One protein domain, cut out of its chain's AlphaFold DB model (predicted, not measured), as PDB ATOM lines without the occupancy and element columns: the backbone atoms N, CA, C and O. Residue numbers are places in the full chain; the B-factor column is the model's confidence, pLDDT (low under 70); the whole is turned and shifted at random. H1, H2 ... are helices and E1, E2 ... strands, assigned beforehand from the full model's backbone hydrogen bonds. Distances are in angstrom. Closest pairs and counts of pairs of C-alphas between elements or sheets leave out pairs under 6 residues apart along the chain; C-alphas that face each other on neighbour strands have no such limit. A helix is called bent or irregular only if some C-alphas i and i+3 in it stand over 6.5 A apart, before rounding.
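AT A GLANCE: This is residues 23 to 55 and 65 to 167 of the 350 residues of an uncharacterized protein of Diversispora epigaea (UniProt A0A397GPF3). Picture a pack of crossed helices, built round the sharply bent helix H2, with a two-stranded antiparallel ribbon, E1 and E2, across one end of its long axis. The second arm of H2, H2b, forms the core and folds back into H3 as a helical hairpin; H1 crosses this hairpin on one side, while H4 runs side by side with the first arm, H2a, on the other, and short H5 links H4 to the ribbon. The 136 printed residues hold five named helices and two named strands, in the order E1, H1, H2, H3, H4, H5, E2, and the class is mostly helix. The whole is compact, with a radius of gyration of the C-alphas of 15.9 A, and spans 47 by 36 by 28 A.

HOW THE PARTS SIT: Begin at E1, residues 25 to 31, and set it beside E2, residues 157 to 163. They are antiparallel neighbours, 155 degrees between their directions; look for N 28 and O 160 at 2.8 A and N 158 and O 30 at 2.9 A, within hydrogen-bond range. After E1 comes H1, residues 32 to 51. Next is H2, residues 65 to 94, the hub, touching four other helices; by its hydrogen bonds it was assigned as one helix, but it is bent, with C-alphas 82 and 85 lying 7.4 A apart. Its arms H2a, residues 65 to 82, and H2b, residues 85 to 94, are about perpendicular at 84 degrees. H2a is itself irregular, C-alphas 76 and 79 being 6.8 A apart, with a kink of 35 degrees near residue 76. H1 touches H2b with residues 34 to 42 alone, opposite ways at a steep tilt of 69 degrees, only just short of about perpendicular; their closest C-alphas are those of Ala 38 and Pro 89, 5.3 A. H3, residues 99 to 121, is irregular, C-alphas 117 and 120 being 7.1 A apart. H2b and H3 form a helical hairpin at a shallow tilt of 31 degrees, opposite ways, closest at the C-alphas of Tyr 92 and Ala 102, 5.5 A. H1 also touches H3, with residues 42 to 49 alone, closest at the C-alphas of Asp 46 and Ile 106, 6.4 A. H4, residues 128 to 142, touches H2a the same way at a shallow tilt of 24 degrees, closest at the C-alphas of Leu 77 and Lys 135, 6.2 A. H5, residues 145 to 154, touches H2b about perpendicular at 84 degrees, closest at the C-alphas of Leu 87 and Glu 145, 7.0 A. H1 and H4 are apart. Every O i to N i+4 pair is within hydrogen-bond range in H1, H4 and H5; the counts are 12 of 14 in H2a, 4 of 6 in H2b and 17 of 19 in H3.

IN THESE COORDINATES: Find C-alpha 25 at (-30.433, -30.468, 45.875); E1 runs from there for 19.2 A, and H1 then covers 29.2 A. H2a spans 26.7 A and H2b 15.1 A. Find C-alpha 99 at (-49.415, -39.066, 33.720), where H3 begins its 33.7 A. H4 covers 20.8 A and H5 14.1 A. E2, 19.3 A long, ends at C-alpha 163, (-31.119, -29.738, 41.145).

THE WHOLE: The two C-alphas farthest apart are those of Arg 65 and Gly 156, 48.9 A. Residues 56 to 64 are not printed, and C-alphas 55 and 65 are 26.5 A apart across this cut. Of the links that are printed whole, H3 to H4 is short and the others are tight. The mean pLDDT of the printed part is 85.5; look for values under 70 at residues 23 to 26, 53 to 55 and 163 to 167.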
ATOM      1  N   PRO A  23     -29.796 -23.086  45.634       49.28
ATOM      2  CA  PRO A  23     -30.485 -24.284  45.146       49.28
ATOM      3  C   PRO A  23     -30.492 -25.419  46.187       49.28
ATOM      4  O   PRO A  23     -29.432 -25.886  46.599       49.28
ATOM      5  N   PHE A  24     -31.671 -25.930  46.565       56.66
ATOM      6  CA  PHE A  24     -31.741 -27.186  47.316       56.66
ATOM      7  C   PHE A  24     -31.591 -28.359  46.339       56.66
ATOM      8  O   PHE A  24     -32.343 -28.493  45.371       56.66
ATOM      9  N   GLN A  25     -30.584 -29.196  46.574       57.91
ATOM     10  CA  GLN A  25     -30.433 -30.468  45.875       57.91
ATOM     11  C   GLN A  25     -31.349 -31.483  46.559       57.91
ATOM     12  O   GLN A  25     -31.268 -31.670  47.773       57.91
ATOM     13  N   THR A  26     -32.243 -32.116  45.799       66.31
ATOM     14  CA  THR A  26     -33.046 -33.231  46.315       66.31
ATOM     15  C   THR A  26     -32.428 -34.532  45.834       66.31
ATOM     16  O   THR A  26     -32.271 -34.729  44.630       66.31
ATOM     17  N   VAL A  27     -32.103 -35.432  46.759       75.25
ATOM     18  CA  VAL A  27     -31.677 -36.793  46.420       75.25
ATOM     19  C   VAL A  27     -32.925 -37.645  46.196       75.25
ATOM     20  O   VAL A  27     -33.666 -37.924  47.138       75.25
ATOM     21  N   LEU A  28     -33.181 -38.054  44.954       81.19
ATOM     22  CA  LEU A  28     -34.255 -38.984  44.619       81.19
ATOM     23  C   LEU A  28     -33.683 -40.397  44.536       81.19
ATOM     24  O   LEU A  28     -32.806 -40.663  43.723       81.19
ATOM     25  N   THR A  29     -34.184 -41.309  45.367       83.62
ATOM     26  CA  THR A  29     -33.800 -42.725  45.299       83.62
ATOM     27  C   THR A  29     -34.836 -43.493  44.491       83.62
ATOM     28  O   THR A  29     -36.013 -43.494  44.842       83.62
ATOM     29  N   ILE A  30     -34.384 -44.131  43.415       86.19
ATOM     30  CA  ILE A  30     -35.197 -44.895  42.473       86.19
ATOM     31  C   ILE A  30     -34.827 -46.368  42.613       86.19
ATOM     32  O   ILE A  30     -33.654 -46.729  42.514       86.19
ATOM     33  N   SER A  31     -35.820 -47.226  42.841       88.06
ATOM     34  CA  SER A  31     -35.620 -48.678  42.832       88.06
ATOM     35  C   SER A  31     -35.852 -49.277  41.446       88.06
ATOM     36  O   SER A  31     -36.623 -48.750  40.640       88.06
ATOM     37  N   ALA A  32     -35.242 -50.433  41.179       86.94
ATOM     38  CA  ALA A  32     -35.466 -51.164  39.933       86.94
ATOM     39  C   ALA A  32     -36.952 -51.529  39.747       86.94
ATOM     40  O   ALA A  32     -37.485 -51.433  38.646       86.94
ATOM     41  N   ALA A  33     -37.658 -51.866  40.832       88.12
ATOM     42  CA  ALA A  33     -39.091 -52.153  40.788       88.12
ATOM     43  C   ALA A  33     -39.925 -50.921  40.391       88.12
ATOM     44  O   ALA A  33     -40.829 -51.037  39.563       88.12
ATOM     45  N   GLN A  34     -39.602 -49.740  40.934       88.38
ATOM     46  CA  GLN A  34     -40.256 -48.482  40.556       88.38
ATOM     47  C   GLN A  34     -40.014 -48.150  39.084       88.38
ATOM     48  O   GLN A  34     -40.947 -47.772  38.379       88.38
ATOM     49  N   LEU A  35     -38.787 -48.352  38.600       88.38
ATOM     50  CA  LEU A  35     -38.466 -48.160  37.191       88.38
ATOM     51  C   LEU A  35     -39.266 -49.100  36.284       88.38
ATOM     52  O   LEU A  35     -39.839 -48.652  35.295       88.38
ATOM     53  N   GLN A  36     -39.357 -50.383  36.629       90.56
ATOM     54  CA  GLN A  36     -40.124 -51.355  35.846       90.56
ATOM     55  C   GLN A  36     -41.622 -51.020  35.810       90.56
ATOM     56  O   GLN A  36     -42.267 -51.161  34.771       90.56
ATOM     57  N   GLN A  37     -42.185 -50.533  36.919       92.19
ATOM     58  CA  GLN A  37     -43.562 -50.035  36.949       92.19
ATOM     59  C   GLN A  37     -43.736 -48.791  36.067       92.19
ATOM     60  O   GLN A  37     -44.688 -48.728  35.288       92.19
ATOM     61  N   ALA A  38     -42.798 -47.843  36.131       91.88
ATOM     62  CA  ALA A  38     -42.810 -46.647  35.295       91.88
ATOM     63  C   ALA A  38     -42.728 -46.988  33.800       91.88
ATOM     64  O   ALA A  38     -43.491 -46.435  33.017       91.88
ATOM     65  N   ILE A  39     -41.867 -47.934  33.405       92.81
ATOM     66  CA  ILE A  39     -41.751 -48.407  32.015       92.81
ATOM     67  C   ILE A  39     -43.095 -48.941  31.512       92.81
ATOM     68  O   ILE A  39     -43.549 -48.547  30.437       92.81
ATOM     69  N   LYS A  40     -43.761 -49.795  32.301       94.12
ATOM     70  CA  LYS A  40     -45.073 -50.354  31.943       94.12
ATOM     71  C   LYS A  40     -46.127 -49.260  31.786       94.12
ATOM     72  O   LYS A  40     -46.802 -49.209  30.762       94.12
ATOM     73  N   ARG A  41     -46.222 -48.345  32.755       94.19
ATOM     74  CA  ARG A  41     -47.216 -47.267  32.714       94.19
ATOM     75  C   ARG A  41     -46.968 -46.292  31.562       94.19
ATOM     76  O   ARG A  41     -47.903 -45.889  30.880       94.19
ATOM     77  N   VAL A  42     -45.709 -45.948  31.298       94.44
ATOM     78  CA  VAL A  42     -45.325 -45.107  30.158       94.44
ATOM     79  C   VAL A  42     -45.686 -45.764  28.828       94.44
ATOM     80  O   VAL A  42     -46.124 -45.061  27.923       94.44
ATOM     81  N   ALA A  43     -45.555 -47.087  28.701       94.25
ATOM     82  CA  ALA A  43     -45.950 -47.801  27.488       94.25
ATOM     83  C   ALA A  43     -47.465 -47.715  27.221       94.25
ATOM     84  O   ALA A  43     -47.877 -47.532  26.075       94.25
ATOM     85  N   GLU A  44     -48.294 -47.785  28.267       94.62
ATOM     86  CA  GLU A  44     -49.745 -47.578  28.156       94.62
ATOM     87  C   GLU A  44     -50.065 -46.154  27.684       94.62
ATOM     88  O   GLU A  44     -50.814 -45.961  26.726       94.62
ATOM     89  N   ILE A  45     -49.429 -45.150  28.295       93.94
ATOM     90  CA  ILE A  45     -49.612 -43.745  27.914       93.94
ATOM     91  C   ILE A  45     -49.128 -43.494  26.475       93.94
ATOM     92  O   ILE A  45     -49.770 -42.744  25.739       93.94
ATOM     93  N   ASP A  46     -48.025 -44.118  26.046       93.31
ATOM     94  CA  ASP A  46     -47.509 -43.996  24.676       93.31
ATOM     95  C   ASP A  46     -48.529 -44.475  23.642       93.31
ATOM     96  O   ASP A  46     -48.744 -43.803  22.630       93.31
ATOM     97  N   LEU A  47     -49.209 -45.591  23.925       92.19
ATOM     98  CA  LEU A  47     -50.277 -46.105  23.074       92.19
ATOM     99  C   LEU A  47     -51.450 -45.120  22.990       92.19
ATOM    100  O   LEU A  47     -51.962 -44.854  21.901       92.19
ATOM    101  N   GLU A  48     -51.855 -44.539  24.119       92.19
ATOM    102  CA  GLU A  48     -52.938 -43.555  24.159       92.19
ATOM    103  C   GLU A  48     -52.603 -42.278  23.371       92.19
ATOM    104  O   GLU A  48     -53.432 -41.786  22.600       92.19
ATOM    105  N   VAL A  49     -51.382 -41.751  23.521       90.25
ATOM    106  CA  VAL A  49     -50.935 -40.550  22.795       90.25
ATOM    107  C   VAL A  49     -50.861 -40.819  21.295       90.25
ATOM    108  O   VAL A  49     -51.306 -39.988  20.504       90.25
ATOM    109  N   ARG A  50     -50.376 -41.999  20.890       87.25
ATOM    110  CA  ARG A  50     -50.318 -42.404  19.479       87.25
ATOM    111  C   ARG A  50     -51.701 -42.437  18.828       87.25
ATOM    112  O   ARG A  50     -51.845 -42.026  17.682       87.25
ATOM    113  N   ASN A  51     -52.717 -42.877  19.564       83.62
ATOM    114  CA  ASN A  51     -54.096 -42.915  19.075       83.62
ATOM    115  C   ASN A  51     -54.750 -41.523  19.010       83.62
ATOM    116  O   ASN A  51     -55.737 -41.342  18.305       83.62
ATOM    117  N   SER A  52     -54.199 -40.539  19.725       77.75
ATOM    118  CA  SER A  52     -54.759 -39.186  19.872       77.75
ATOM    119  C   SER A  52     -54.133 -38.159  18.919       77.75
ATOM    120  O   SER A  52     -54.176 -36.958  19.184       77.75
ATOM    121  N   GLN A  53     -53.497 -38.611  17.838       67.62
ATOM    122  CA  GLN A  53     -52.595 -37.783  17.040       67.62
ATOM    123  C   GLN A  53     -53.301 -36.555  16.432       67.62
ATOM    124  O   GLN A  53     -54.264 -36.673  15.675       67.62
ATOM    125  N   ALA A  54     -52.808 -35.362  16.776       62.97
ATOM    126  CA  ALA A  54     -53.338 -34.091  16.296       62.97
ATOM    127  C   ALA A  54     -52.784 -33.741  14.905       62.97
ATOM    128  O   ALA A  54     -51.608 -33.965  14.614       62.97
ATOM    129  N   ASN A  55     -53.625 -33.133  14.066       69.88
ATOM    130  CA  ASN A  55     -53.193 -32.551  12.798       69.88
ATOM    131  C   ASN A  55     -52.362 -31.293  13.076       69.88
ATOM    132  O   ASN A  55     -52.881 -30.311  13.604       69.88
ATOM    133  N   ARG A  65     -32.236 -18.010   7.308       88.81
ATOM    134  CA  ARG A  65     -31.487 -18.005   8.577       88.81
ATOM    135  C   ARG A  65     -32.103 -18.962   9.598       88.81
ATOM    136  O   ARG A  65     -31.375 -19.737  10.211       88.81
ATOM    137  N   GLN A  66     -33.427 -18.939   9.749       89.19
ATOM    138  CA  GLN A  66     -34.138 -19.848  10.647       89.19
ATOM    139  C   GLN A  66     -34.027 -21.300  10.181       89.19
ATOM    140  O   GLN A  66     -33.801 -22.165  11.015       89.19
ATOM    141  N   LYS A  67     -34.089 -21.579   8.869       89.44
ATOM    142  CA  LYS A  67     -33.865 -22.934   8.324       89.44
ATOM    143  C   LYS A  67     -32.514 -23.507   8.772       89.44
ATOM    144  O   LYS A  67     -32.454 -24.641   9.237       89.44
ATOM    145  N   LYS A  68     -31.444 -22.697   8.733       89.69
ATOM    146  CA  LYS A  68     -30.123 -23.097   9.252       89.69
ATOM    147  C   LYS A  68     -30.153 -23.372  10.761       89.69
ATOM    148  O   LYS A  68     -29.589 -24.360  11.212       89.69
ATOM    149  N   GLN A  69     -30.846 -22.542  11.541       90.81
ATOM    150  CA  GLN A  69     -31.002 -22.769  12.985       90.81
ATOM    151  C   GLN A  69     -31.786 -24.050  13.294       90.81
ATOM    152  O   GLN A  69     -31.382 -24.797  14.182       90.81
ATOM    153  N   TYR A  70     -32.854 -24.336  12.542       91.19
ATOM    154  CA  TYR A  70     -33.581 -25.599  12.642       91.19
ATOM    155  C   TYR A  70     -32.661 -26.780  12.354       91.19
ATOM    156  O   TYR A  70     -32.621 -27.699  13.162       91.19
ATOM    157  N   SER A  71     -31.891 -26.741  11.261       88.75
ATOM    158  CA  SER A  71     -30.948 -27.815  10.922       88.75
ATOM    159  C   SER A  71     -29.952 -28.077  12.056       88.75
ATOM    160  O   SER A  71     -29.840 -29.207  12.526       88.75
ATOM    161  N   ASN A  72     -29.327 -27.023  12.588       91.38
ATOM    162  CA  ASN A  72     -28.356 -27.138  13.677       91.38
ATOM    163  C   ASN A  72     -28.975 -27.727  14.957       91.38
ATOM    164  O   ASN A  72     -28.418 -28.644  15.555       91.38
ATOM    165  N   ILE A  73     -30.142 -27.224  15.382       92.19
ATOM    166  CA  ILE A  73     -30.815 -27.731  16.589       92.19
ATOM    167  C   ILE A  73     -31.277 -29.177  16.379       92.19
ATOM    168  O   ILE A  73     -31.174 -29.991  17.294       92.19
ATOM    169  N   MET A  74     -31.769 -29.512  15.186       91.06
ATOM    170  CA  MET A  74     -32.205 -30.867  14.864       91.06
ATOM    171  C   MET A  74     -31.027 -31.845  14.808       91.06
ATOM    172  O   MET A  74     -31.166 -32.954  15.316       91.06
ATOM    173  N   ALA A  75     -29.866 -31.433  14.293       89.69
ATOM    174  CA  ALA A  75     -28.641 -32.229  14.335       89.69
ATOM    175  C   ALA A  75     -28.222 -32.545  15.782       89.69
ATOM    176  O   ALA A  75     -28.001 -33.707  16.122       89.69
ATOM    177  N   ASP A  76     -28.237 -31.539  16.664       91.31
ATOM    178  CA  ASP A  76     -27.974 -31.721  18.098       91.31
ATOM    179  C   ASP A  76     -29.007 -32.625  18.794       91.31
ATOM    180  O   ASP A  76     -28.702 -33.280  19.792       91.31
ATOM    181  N   LEU A  77     -30.245 -32.645  18.296       91.31
ATOM    182  CA  LEU A  77     -31.324 -33.463  18.841       91.31
ATOM    183  C   LEU A  77     -31.247 -34.930  18.413       91.31
ATOM    184  O   LEU A  77     -31.832 -35.749  19.115       91.31
ATOM    185  N   ILE A  78     -30.554 -35.295  17.326       89.69
ATOM    186  CA  ILE A  78     -30.446 -36.700  16.882       89.69
ATOM    187  C   ILE A  78     -29.960 -37.626  18.013       89.69
ATOM    188  O   ILE A  78     -30.686 -38.571  18.347       89.69
ATOM    189  N   PRO A  79     -28.784 -37.393  18.634       90.25
ATOM    190  CA  PRO A  79     -28.281 -38.294  19.672       90.25
ATOM    191  C   PRO A  79     -29.181 -38.306  20.914       90.25
ATOM    192  O   PRO A  79     -29.366 -39.349  21.536       90.25
ATOM    193  N   LEU A  80     -29.803 -37.172  21.249       89.81
ATOM    194  CA  LEU A  80     -30.732 -37.058  22.377       89.81
ATOM    195  C   LEU A  80     -32.049 -37.803  22.116       89.81
ATOM    196  O   LEU A  80     -32.623 -38.414  23.017       89.81
ATOM    197  N   TYR A  81     -32.523 -37.785  20.870       89.44
ATOM    198  CA  TYR A  81     -33.749 -38.455  20.460       89.44
ATOM    199  C   TYR A  81     -33.627 -39.976  20.581       89.44
ATOM    200  O   TYR A  81     -34.564 -40.627  21.041       89.44
ATOM    201  N   ALA A  82     -32.463 -40.547  20.252       88.25
ATOM    202  CA  ALA A  82     -32.203 -41.982  20.410       88.25
ATOM    203  C   ALA A  82     -32.403 -42.466  21.862       88.25
ATOM    204  O   ALA A  82     -32.811 -43.604  22.100       88.25
ATOM    205  N   LYS A  83     -32.193 -41.573  22.835       88.81
ATOM    206  CA  LYS A  83     -32.265 -41.857  24.273       88.81
ATOM    207  C   LYS A  83     -33.657 -41.654  24.872       88.81
ATOM    208  O   LYS A  83     -33.924 -42.127  25.976       88.81
ATOM    209  N   LEU A  84     -34.584 -41.010  24.156       89.88
ATOM    210  CA  LEU A  84     -35.912 -40.637  24.672       89.88
ATOM    211  C   LEU A  84     -36.667 -41.797  25.324       89.88
ATOM    212  O   LEU A  84     -37.230 -41.627  26.400       89.88
ATOM    213  N   ASN A  85     -36.659 -42.986  24.718       88.12
ATOM    214  CA  ASN A  85     -37.386 -44.137  25.265       88.12
ATOM    215  C   ASN A  85     -36.863 -44.570  26.646       88.12
ATOM    216  O   ASN A  85     -37.636 -45.084  27.449       88.12
ATOM    217  N   ARG A  86     -35.579 -44.327  26.940       87.25
ATOM    218  CA  ARG A  86     -34.970 -44.571  28.257       87.25
ATOM    219  C   ARG A  86     -35.257 -43.421  29.229       87.25
ATOM    220  O   ARG A  86     -35.473 -43.652  30.415       87.25
ATOM    221  N   LEU A  87     -35.306 -42.188  28.723       90.31
ATOM    222  CA  LEU A  87     -35.504 -40.980  29.530       90.31
ATOM    223  C   LEU A  87     -36.968 -40.730  29.928       90.31
ATOM    224  O   LEU A  87     -37.211 -40.122  30.969       90.31
ATOM    225  N   ILE A  88     -37.957 -41.184  29.150       92.31
ATOM    226  CA  ILE A  88     -39.380 -40.951  29.462       92.31
ATOM    227  C   ILE A  88     -39.801 -41.609  30.793       92.31
ATOM    228  O   ILE A  88     -40.392 -40.909  31.619       92.31
ATOM    229  N   PRO A  89     -39.484 -42.891  31.073       92.31
ATOM    230  CA  PRO A  89     -39.756 -43.495  32.381       92.31
ATOM    231  C   PRO A  89     -39.084 -42.751  33.538       92.31
ATOM    232  O   PRO A  89     -39.693 -42.563  34.588       92.31
ATOM    233  N   LEU A  90     -37.859 -42.262  33.339       89.44
ATOM    234  CA  LEU A  90     -37.172 -41.447  34.337       89.44
ATOM    235  C   LEU A  90     -37.918 -40.130  34.590       89.44
ATOM    236  O   LEU A  90     -38.172 -39.777  35.740       89.44
ATOM    237  N   HIS A  91     -38.307 -39.419  33.530       90.12
ATOM    238  CA  HIS A  91     -39.071 -38.180  33.646       90.12
ATOM    239  C   HIS A  91     -40.396 -38.401  34.391       90.12
ATOM    240  O   HIS A  91     -40.774 -37.586  35.235       90.12
ATOM    241  N   TYR A  92     -41.069 -39.528  34.148       91.88
ATOM    242  CA  TYR A  92     -42.278 -39.912  34.877       91.88
ATOM    243  C   TYR A  92     -42.025 -40.037  36.386       91.88
ATOM    244  O   TYR A  92     -42.769 -39.471  37.185       91.88
ATOM    245  N   ILE A  93     -40.934 -40.689  36.790       88.06
ATOM    246  CA  ILE A  93     -40.572 -40.852  38.206       88.06
ATOM    247  C   ILE A  93     -40.185 -39.506  38.839       88.06
ATOM    248  O   ILE A  93     -40.681 -39.166  39.913       88.06
ATOM    249  N   ILE A  94     -39.354 -38.703  38.159       87.31
ATOM    250  CA  ILE A  94     -38.934 -37.366  38.622       87.31
ATOM    251  C   ILE A  94     -40.149 -36.458  38.847       87.31
ATOM    252  O   ILE A  94     -40.207 -35.707  39.822       87.31
ATOM    253  N   THR A  95     -41.158 -36.566  37.984       88.38
ATOM    254  CA  THR A  95     -42.411 -35.804  38.080       88.38
ATOM    255  C   THR A  95     -43.451 -36.457  38.992       88.38
ATOM    256  O   THR A  95     -44.629 -36.109  38.940       88.38
ATOM    257  N   LYS A  96     -43.014 -37.361  39.879       88.06
ATOM    258  CA  LYS A  96     -43.841 -38.043  40.886       88.06
ATOM    259  C   LYS A  96     -44.976 -38.865  40.275       88.06
ATOM    260  O   LYS A  96     -46.095 -38.848  40.783       88.06
ATOM    261  N   ASN A  97     -44.678 -39.597  39.206       89.00
ATOM    262  CA  ASN A  97     -45.619 -40.447  38.478       89.00
ATOM    263  C   ASN A  97     -46.789 -39.652  37.870       89.00
ATOM    264  O   ASN A  97     -47.941 -40.085  37.883       89.00
ATOM    265  N   SER A  98     -46.503 -38.453  37.354       92.75
ATOM    266  CA  SER A  98     -47.508 -37.617  36.704       92.75
ATOM    267  C   SER A  98     -47.781 -38.093  35.278       92.75
ATOM    268  O   SER A  98     -46.973 -37.889  34.369       92.75
ATOM    269  N   ASP A  99     -48.968 -38.662  35.057       91.12
ATOM    270  CA  ASP A  99     -49.415 -39.066  33.720       91.12
ATOM    271  C   ASP A  99     -49.472 -37.875  32.753       91.12
ATOM    272  O   ASP A  99     -49.155 -38.017  31.576       91.12
ATOM    273  N   ALA A 100     -49.833 -36.682  33.237       91.69
ATOM    274  CA  ALA A 100     -49.856 -35.469  32.422       91.69
ATOM    275  C   ALA A 100     -48.448 -35.077  31.941       91.69
ATOM    276  O   ALA A 100     -48.264 -34.760  30.766       91.69
ATOM    277  N   ALA A 101     -47.444 -35.149  32.822       89.50
ATOM    278  CA  ALA A 101     -46.059 -34.870  32.450       89.50
ATOM    279  C   ALA A 101     -45.521 -35.906  31.449       89.50
ATOM    280  O   ALA A 101     -44.940 -35.530  30.431       89.50
ATOM    281  N   ALA A 102     -45.795 -37.197  31.673       91.50
ATOM    282  CA  ALA A 102     -45.438 -38.251  30.723       91.50
ATOM    283  C   ALA A 102     -46.117 -38.062  29.361       91.50
ATOM    284  O   ALA A 102     -45.437 -38.138  28.340       91.50
ATOM    285  N   ARG A 103     -47.420 -37.748  29.318       93.06
ATOM    286  CA  ARG A 103     -48.136 -37.450  28.063       93.06
ATOM    287  C   ARG A 103     -47.489 -36.304  27.304       93.06
ATOM    288  O   ARG A 103     -47.266 -36.432  26.103       93.06
ATOM    289  N   ASN A 104     -47.160 -35.210  27.989       91.00
ATOM    290  CA  ASN A 104     -46.512 -34.056  27.368       91.00
ATOM    291  C   ASN A 104     -45.140 -34.428  26.794       91.00
ATOM    292  O   ASN A 104     -44.821 -34.055  25.667       91.00
ATOM    293  N   PHE A 105     -44.350 -35.211  27.529       92.62
ATOM    294  CA  PHE A 105     -43.017 -35.613  27.090       92.62
ATOM    295  C   PHE A 105     -43.050 -36.626  25.931       92.62
ATOM    296  O   PHE A 105     -42.277 -36.526  24.980       92.62
ATOM    297  N   ILE A 106     -44.014 -37.549  25.937       93.44
ATOM    298  CA  ILE A 106     -44.287 -38.456  24.813       93.44
ATOM    299  C   ILE A 106     -44.793 -37.673  23.592       93.44
ATOM    300  O   ILE A 106     -44.376 -37.930  22.465       93.44
ATOM    301  N   THR A 107     -45.654 -36.677  23.800       91.56
ATOM    302  CA  THR A 107     -46.120 -35.787  22.727       91.56
ATOM    303  C   THR A 107     -44.934 -35.056  22.105       91.56
ATOM    304  O   THR A 107     -44.778 -35.065  20.888       91.56
ATOM    305  N   MET A 108     -44.034 -34.518  22.929       91.50
ATOM    306  CA  MET A 108     -42.776 -33.921  22.483       91.50
ATOM    307  C   MET A 108     -41.928 -34.900  21.654       91.50
ATOM    308  O   MET A 108     -41.454 -34.513  20.587       91.50
ATOM    309  N   LYS A 109     -41.783 -36.166  22.076       92.06
ATOM    310  CA  LYS A 109     -41.116 -37.211  21.274       92.06
ATOM    311  C   LYS A 109     -41.730 -37.307  19.874       92.06
ATOM    312  O   LYS A 109     -40.998 -37.281  18.887       92.06
ATOM    313  N   TYR A 110     -43.054 -37.390  19.764       91.75
ATOM    314  CA  TYR A 110     -43.709 -37.486  18.458       91.75
ATOM    315  C   TYR A 110     -43.592 -36.197  17.637       91.75
ATOM    316  O   TYR A 110     -43.401 -36.272  16.427       91.75
ATOM    317  N   LEU A 111     -43.627 -35.023  18.267       90.75
ATOM    318  CA  LEU A 111     -43.434 -33.747  17.578       90.75
ATOM    319  C   LEU A 111     -42.025 -33.621  16.985       90.75
ATOM    320  O   LEU A 111     -41.879 -33.253  15.821       90.75
ATOM    321  N   ILE A 112     -40.994 -33.982  17.752       91.19
ATOM    322  CA  ILE A 112     -39.605 -34.004  17.270       91.19
ATOM    323  C   ILE A 112     -39.462 -35.006  16.120       91.19
ATOM    324  O   ILE A 112     -38.849 -34.695  15.100       91.19
ATOM    325  N   GLN A 113     -40.082 -36.183  16.238       91.31
ATOM    326  CA  GLN A 113     -40.085 -37.189  15.176       91.31
ATOM    327  C   GLN A 113     -40.720 -36.665  13.882       91.31
ATOM    328  O   GLN A 113     -40.158 -36.842  12.803       91.31
ATOM    329  N   GLN A 114     -41.878 -36.008  13.977       90.12
ATOM    330  CA  GLN A 114     -42.539 -35.403  12.820       90.12
ATOM    331  C   GLN A 114     -41.674 -34.308  12.195       90.12
ATOM    332  O   GLN A 114     -41.551 -34.248  10.970       90.12
ATOM    333  N   GLN A 115     -41.020 -33.491  13.024       90.50
ATOM    334  CA  GLN A 115     -40.090 -32.480  12.543       90.50
ATOM    335  C   GLN A 115     -38.905 -33.115  11.802       90.50
ATOM    336  O   GLN A 115     -38.570 -32.627  10.731       90.50
ATOM    337  N   PHE A 116     -38.325 -34.221  12.290       90.44
ATOM    338  CA  PHE A 116     -37.251 -34.943  11.586       90.44
ATOM    339  C   PHE A 116     -37.690 -35.457  10.215       90.44
ATOM    340  O   PHE A 116     -36.969 -35.297   9.236       90.44
ATOM    341  N   ILE A 117     -38.879 -36.060  10.139       89.38
ATOM    342  CA  ILE A 117     -39.411 -36.618   8.888       89.38
ATOM    343  C   ILE A 117     -39.632 -35.518   7.844       89.38
ATOM    344  O   ILE A 117     -39.441 -35.751   6.654       89.38
ATOM    345  N   SER A 118     -40.019 -34.330   8.301       88.06
ATOM    346  CA  SER A 118     -40.491 -33.235   7.453       88.06
ATOM    347  C   SER A 118     -39.412 -32.203   7.119       88.06
ATOM    348  O   SER A 118     -39.571 -31.415   6.186       88.06
ATOM    349  N   LEU A 119     -38.298 -32.223   7.855       87.50
ATOM    350  CA  LEU A 119     -37.170 -31.312   7.675       87.50
ATOM    351  C   LEU A 119     -36.552 -31.368   6.262       87.50
ATOM    352  O   LEU A 119     -36.314 -30.295   5.711       87.50
ATOM    353  N   PRO A 120     -36.363 -32.544   5.618       85.62
ATOM    354  CA  PRO A 120     -35.834 -32.619   4.248       85.62
ATOM    355  C   PRO A 120     -36.748 -31.990   3.191       85.62
ATOM    356  O   PRO A 120     -36.315 -31.711   2.078       85.62
ATOM    357  N   GLU A 121     -38.026 -31.814   3.517       87.31
ATOM    358  CA  GLU A 121     -39.022 -31.171   2.659       87.31
ATOM    359  C   GLU A 121     -39.211 -29.693   3.020       87.31
ATOM    360  O   GLU A 121     -40.154 -29.056   2.557       87.31
ATOM    361  N   GLU A 122     -38.343 -29.160   3.886       86.56
ATOM    362  CA  GLU A 122     -38.414 -27.806   4.433       86.56
ATOM    363  C   GLU A 122     -39.766 -27.480   5.088       86.56
ATOM    364  O   GLU A 122     -40.211 -26.330   5.095       86.56
ATOM    365  N   ARG A 123     -40.426 -28.495   5.663       87.88
ATOM    366  CA  ARG A 123     -41.675 -28.338   6.408       87.88
ATOM    367  C   ARG A 123     -41.389 -28.280   7.908       87.88
ATOM    368  O   ARG A 123     -40.752 -29.169   8.479       87.88
ATOM    369  N   TYR A 124     -41.886 -27.229   8.551       89.62
ATOM    370  CA  TYR A 124     -41.641 -26.940   9.964       89.62
ATOM    371  C   TYR A 124     -42.956 -26.934  10.734       89.62
ATOM    372  O   TYR A 124     -43.905 -26.281  10.316       89.62
ATOM    373  N   PHE A 125     -43.016 -27.657  11.847       89.06
ATOM    374  CA  PHE A 125     -44.208 -27.784  12.694       89.06
ATOM    375  C   PHE A 125     -43.982 -27.271  14.115       89.06
ATOM    376  O   PHE A 125     -44.939 -26.951  14.814       89.06
ATOM    377  N   LEU A 126     -42.722 -27.200  14.541       89.38
ATOM    378  CA  LEU A 126     -42.312 -26.678  15.839       89.38
ATOM    379  C   LEU A 126     -41.614 -25.338  15.661       89.38
ATOM    380  O   LEU A 126     -40.878 -25.165  14.694       89.38
ATOM    381  N   ARG A 127     -41.796 -24.419  16.612       89.62
ATOM    382  CA  ARG A 127     -41.027 -23.168  16.649       89.62
ATOM    383  C   ARG A 127     -39.606 -23.412  17.161       89.62
ATOM    384  O   ARG A 127     -39.358 -24.358  17.915       89.62
ATOM    385  N   LEU A 128     -38.671 -22.530  16.804       88.75
ATOM    386  CA  LEU A 128     -37.272 -22.618  17.246       88.75
ATOM    387  C   LEU A 128     -37.147 -22.607  18.773       88.75
ATOM    388  O   LEU A 128     -36.372 -23.377  19.337       88.75
ATOM    389  N   GLU A 129     -37.938 -21.782  19.455       88.44
ATOM    390  CA  GLU A 129     -37.920 -21.678  20.915       88.44
ATOM    391  C   GLU A 129     -38.413 -22.971  21.577       88.44
ATOM    392  O   GLU A 129     -37.936 -23.348  22.648       88.44
ATOM    393  N   GLU A 130     -39.365 -23.662  20.949       88.94
ATOM    394  CA  GLU A 130     -39.900 -24.939  21.430       88.94
ATOM    395  C   GLU A 130     -38.869 -26.051  21.251       88.94
ATOM    396  O   GLU A 130     -38.597 -26.786  22.198       88.94
ATOM    397  N   LEU A 131     -38.219 -26.119  20.087       89.50
ATOM    398  CA  LEU A 131     -37.124 -27.061  19.846       89.50
ATOM    399  C   LEU A 131     -35.940 -26.835  20.788       89.50
ATOM    400  O   LEU A 131     -35.375 -27.802  21.296       89.50
ATOM    401  N   GLN A 132     -35.592 -25.579  21.078       91.81
ATOM    402  CA  GLN A 132     -34.532 -25.284  22.035       91.81
ATOM    403  C   GLN A 132     -34.915 -25.743  23.449       91.81
ATOM    404  O   GLN A 132     -34.114 -26.392  24.115       91.81
ATOM    405  N   LYS A 133     -36.151 -25.481  23.899       90.31
ATOM    406  CA  LYS A 133     -36.642 -25.977  25.200       90.31
ATOM    407  C   LYS A 133     -36.613 -27.500  25.279       90.31
ATOM    408  O   LYS A 133     -36.198 -28.057  26.290       90.31
ATOM    409  N   HIS A 134     -37.033 -28.164  24.207       90.00
ATOM    410  CA  HIS A 134     -36.991 -29.615  24.075       90.00
ATOM    411  C   HIS A 134     -35.558 -30.154  24.186       90.00
ATOM    412  O   HIS A 134     -35.314 -31.105  24.927       90.00
ATOM    413  N   LYS A 135     -34.599 -29.517  23.509       91.06
ATOM    414  CA  LYS A 135     -33.176 -29.862  23.584       91.06
ATOM    415  C   LYS A 135     -32.610 -29.706  24.996       91.06
ATOM    416  O   LYS A 135     -31.952 -30.625  25.476       91.06
ATOM    417  N   GLU A 136     -32.873 -28.586  25.669       90.94
ATOM    418  CA  GLU A 136     -32.363 -28.362  27.030       90.94
ATOM    419  C   GLU A 136     -32.949 -29.358  28.038       90.94
ATOM    420  O   GLU A 136     -32.203 -29.933  28.829       90.94
ATOM    421  N   LEU A 137     -34.254 -29.644  27.958       88.38
ATOM    422  CA  LEU A 137     -34.887 -30.663  28.800       88.38
ATOM    423  C   LEU A 137     -34.242 -32.042  28.602       88.38
ATOM    424  O   LEU A 137     -33.990 -32.758  29.571       88.38
ATOM    425  N   LEU A 138     -33.952 -32.421  27.352       89.88
ATOM    426  CA  LEU A 138     -33.307 -33.700  27.059       89.88
ATOM    427  C   LEU A 138     -31.873 -33.761  27.581       89.88
ATOM    428  O   LEU A 138     -31.504 -34.773  28.171       89.88
ATOM    429  N   ARG A 139     -31.096 -32.684  27.434       90.31
ATOM    430  CA  ARG A 139     -29.741 -32.587  28.004       90.31
ATOM    431  C   ARG A 139     -29.741 -32.665  29.524       90.31
ATOM    432  O   ARG A 139     -28.823 -33.226  30.115       90.31
ATOM    433  N   GLU A 140     -30.745 -32.091  30.180       87.69
ATOM    434  CA  GLU A 140     -30.863 -32.185  31.632       87.69
ATOM    435  C   GLU A 140     -31.129 -33.626  32.077       87.69
ATOM    436  O   GLU A 140     -30.482 -34.110  33.006       87.69
ATOM    437  N   LEU A 141     -32.033 -34.324  31.387       87.19
ATOM    438  CA  LEU A 141     -32.368 -35.717  31.682       87.19
ATOM    439  C   LEU A 141     -31.233 -36.689  31.329       87.19
ATOM    440  O   LEU A 141     -31.031 -37.670  32.043       87.19
ATOM    441  N   GLU A 142     -30.466 -36.399  30.278       89.44
ATOM    442  CA  GLU A 142     -29.310 -37.192  29.841       89.44
ATOM    443  C   GLU A 142     -28.263 -37.365  30.951       89.44
ATOM    444  O   GLU A 142     -27.661 -38.431  31.068       89.44
ATOM    445  N   LYS A 143     -28.109 -36.379  31.848       88.69
ATOM    446  CA  LYS A 143     -27.180 -36.452  32.995       88.69
ATOM    447  C   LYS A 143     -27.412 -37.669  33.893       88.69
ATOM    448  O   LYS A 143     -26.500 -38.097  34.599       88.69
ATOM    449  N   TYR A 144     -28.626 -38.212  33.890       85.44
ATOM    450  CA  TYR A 144     -29.022 -39.333  34.734       85.44
ATOM    451  C   TYR A 144     -29.093 -40.663  33.971       85.44
ATOM    452  O   TYR A 144     -29.385 -41.689  34.583       85.44
ATOM    453  N   GLU A 145     -28.815 -40.679  32.663       85.06
ATOM    454  CA  GLU A 145     -28.930 -41.871  31.813       85.06
ATOM    455  C   GLU A 145     -28.056 -43.027  32.311       85.06
ATOM    456  O   GLU A 145     -28.564 -44.122  32.542       85.06
ATOM    457  N   ASN A 146     -26.769 -42.774  32.565       85.06
ATOM    458  CA  ASN A 146     -25.829 -43.801  33.031       85.06
ATOM    459  C   ASN A 146     -26.272 -44.438  34.355       85.06
ATOM    460  O   ASN A 146     -26.059 -45.622  34.606       85.06
ATOM    461  N   SER A 147     -26.892 -43.640  35.224       82.50
ATOM    462  CA  SER A 147     -27.439 -44.112  36.494       82.50
ATOM    463  C   SER A 147     -28.647 -45.025  36.265       82.50
ATOM    464  O   SER A 147     -28.839 -45.990  37.003       82.50
ATOM    465  N   MET A 148     -29.429 -44.768  35.215       81.69
ATOM    466  CA  MET A 148     -30.561 -45.607  34.835       81.69
ATOM    467  C   MET A 148     -30.152 -46.907  34.153       81.69
ATOM    468  O   MET A 148     -30.748 -47.944  34.436       81.69
ATOM    469  N   GLU A 149     -29.141 -46.867  33.290       84.38
ATOM    470  CA  GLU A 149     -28.596 -48.059  32.635       84.38
ATOM    471  C   GLU A 149     -28.040 -49.035  33.672       84.38
ATOM    472  O   GLU A 149     -28.455 -50.192  33.717       84.38
ATOM    473  N   LYS A 150     -27.257 -48.527  34.633       82.69
ATOM    474  CA  LYS A 150     -26.807 -49.320  35.783       82.69
ATOM    475  C   LYS A 150     -27.973 -49.921  36.561       82.69
ATOM    476  O   LYS A 150     -27.925 -51.094  36.900       82.69
ATOM    477  N   LEU A 151     -29.040 -49.161  36.818       82.12
ATOM    478  CA  LEU A 151     -30.204 -49.684  37.541       82.12
ATOM    479  C   LEU A 151     -30.919 -50.815  36.782       82.12
ATOM    480  O   LEU A 151     -31.434 -51.738  37.417       82.12
ATOM    481  N   LEU A 152     -30.967 -50.744  35.449       81.56
ATOM    482  CA  LEU A 152     -31.544 -51.788  34.599       81.56
ATOM    483  C   LEU A 152     -30.674 -53.051  34.565       81.56
ATOM    484  O   LEU A 152     -31.222 -54.149  34.578       81.56
ATOM    485  N   GLU A 153     -29.350 -52.895  34.551       83.94
ATOM    486  CA  GLU A 153     -28.393 -54.002  34.449       83.94
ATOM    487  C   GLU A 153     -28.098 -54.676  35.794       83.94
ATOM    488  O   GLU A 153     -28.134 -55.901  35.901       83.94
ATOM    489  N   SER A 154     -27.808 -53.894  36.838       77.75
ATOM    490  CA  SER A 154     -27.407 -54.413  38.151       77.75
ATOM    491  C   SER A 154     -28.580 -54.643  39.102       77.75
ATOM    492  O   SER A 154     -28.417 -55.284  40.141       77.75
ATOM    493  N   GLY A 155     -29.753 -54.083  38.794       74.88
ATOM    494  CA  GLY A 155     -30.872 -54.015  39.730       74.88
ATOM    495  C   GLY A 155     -30.559 -53.168  40.973       74.88
ATOM    496  O   GLY A 155     -29.544 -52.473  41.054       74.88
ATOM    497  N   GLY A 156     -31.454 -53.215  41.966       82.88
ATOM    498  CA  GLY A 156     -31.270 -52.540  43.255       82.88
ATOM    499  C   GLY A 156     -31.855 -51.126  43.311       82.88
ATOM    500  O   GLY A 156     -33.037 -50.931  43.013       82.88
ATOM    501  N   HIS A 157     -31.048 -50.166  43.772       81.31
ATOM    502  CA  HIS A 157     -31.446 -48.776  43.994       81.31
ATOM    503  C   HIS A 157     -30.366 -47.822  43.496       81.31
ATOM    504  O   HIS A 157     -29.176 -48.082  43.662       81.31
ATOM    505  N   VAL A 158     -30.792 -46.695  42.942       82.44
ATOM    506  CA  VAL A 158     -29.916 -45.615  42.494       82.44
ATOM    507  C   VAL A 158     -30.423 -44.305  43.073       82.44
ATOM    508  O   VAL A 158     -31.615 -44.013  43.019       82.44
ATOM    509  N   SER A 159     -29.513 -43.507  43.623       81.25
ATOM    510  CA  SER A 159     -29.808 -42.164  44.115       81.25
ATOM    511  C   SER A 159     -29.334 -41.134  43.094       81.25
ATOM    512  O   SER A 159     -28.153 -41.093  42.756       81.25
ATOM    513  N   ILE A 160     -30.253 -40.308  42.597       80.56
ATOM    514  CA  ILE A 160     -29.960 -39.210  41.676       80.56
ATOM    515  C   ILE A 160     -30.120 -37.866  42.388       80.56
ATOM    516  O   ILE A 160     -31.110 -37.626  43.080       80.56
ATOM    517  N   ASN A 161     -29.140 -36.984  42.213       78.00
ATOM    518  CA  ASN A 161     -29.190 -35.625  42.746       78.00
ATOM    519  C   ASN A 161     -29.883 -34.723  41.735       78.00
ATOM    520  O   ASN A 161     -29.297 -34.381  40.713       78.00
ATOM    521  N   ILE A 162     -31.120 -34.335  42.028       71.81
ATOM    522  CA  ILE A 162     -31.903 -33.454  41.168       71.81
ATOM    523  C   ILE A 162     -31.766 -32.033  41.696       71.81
ATOM    524  O   ILE A 162     -32.149 -31.727  42.831       71.81
ATOM    525  N   GLN A 163     -31.211 -31.160  40.860       63.31
ATOM    526  CA  GLN A 163     -31.119 -29.738  41.145       63.31
ATOM    527  C   GLN A 163     -32.311 -29.020  40.513       63.31
ATOM    528  O   GLN A 163     -32.373 -28.841  39.302       63.31
ATOM    529  N   PHE A 164     -33.266 -28.593  41.338       54.44
ATOM    530  CA  PHE A 164     -34.373 -27.773  40.860       54.44
ATOM    531  C   PHE A 164     -33.910 -26.321  40.759       54.44
ATOM    532  O   PHE A 164     -33.754 -25.632  41.770       54.44
ATOM    533  N   HIS A 165     -33.704 -25.834  39.539       43.69
ATOM    534  CA  HIS A 165     -33.538 -24.405  39.308       43.69
ATOM    535  C   HIS A 165     -34.919 -23.748  39.338       43.69
ATOM    536  O   HIS A 165     -35.671 -23.788  38.367       43.69
ATOM    537  N   THR A 166     -35.279 -23.141  40.468       36.66
ATOM    538  CA  THR A 166     -36.418 -22.226  40.493       36.66
ATOM    539  C   THR A 166     -36.042 -21.004  39.661       36.66
ATOM    540  O   THR A 166     -35.215 -20.184  40.056       36.66
ATOM    541  N   THR A 167     -36.634 -20.866  38.476       33.53
ATOM    542  CA  THR A 167     -36.594 -19.594  37.754       33.53
ATOM    543  C   THR A 167     -37.301 -18.561  38.623       33.53
ATOM    544  O   THR A 167     -38.533 -18.554  38.698       33.53
TER     545      THR A 167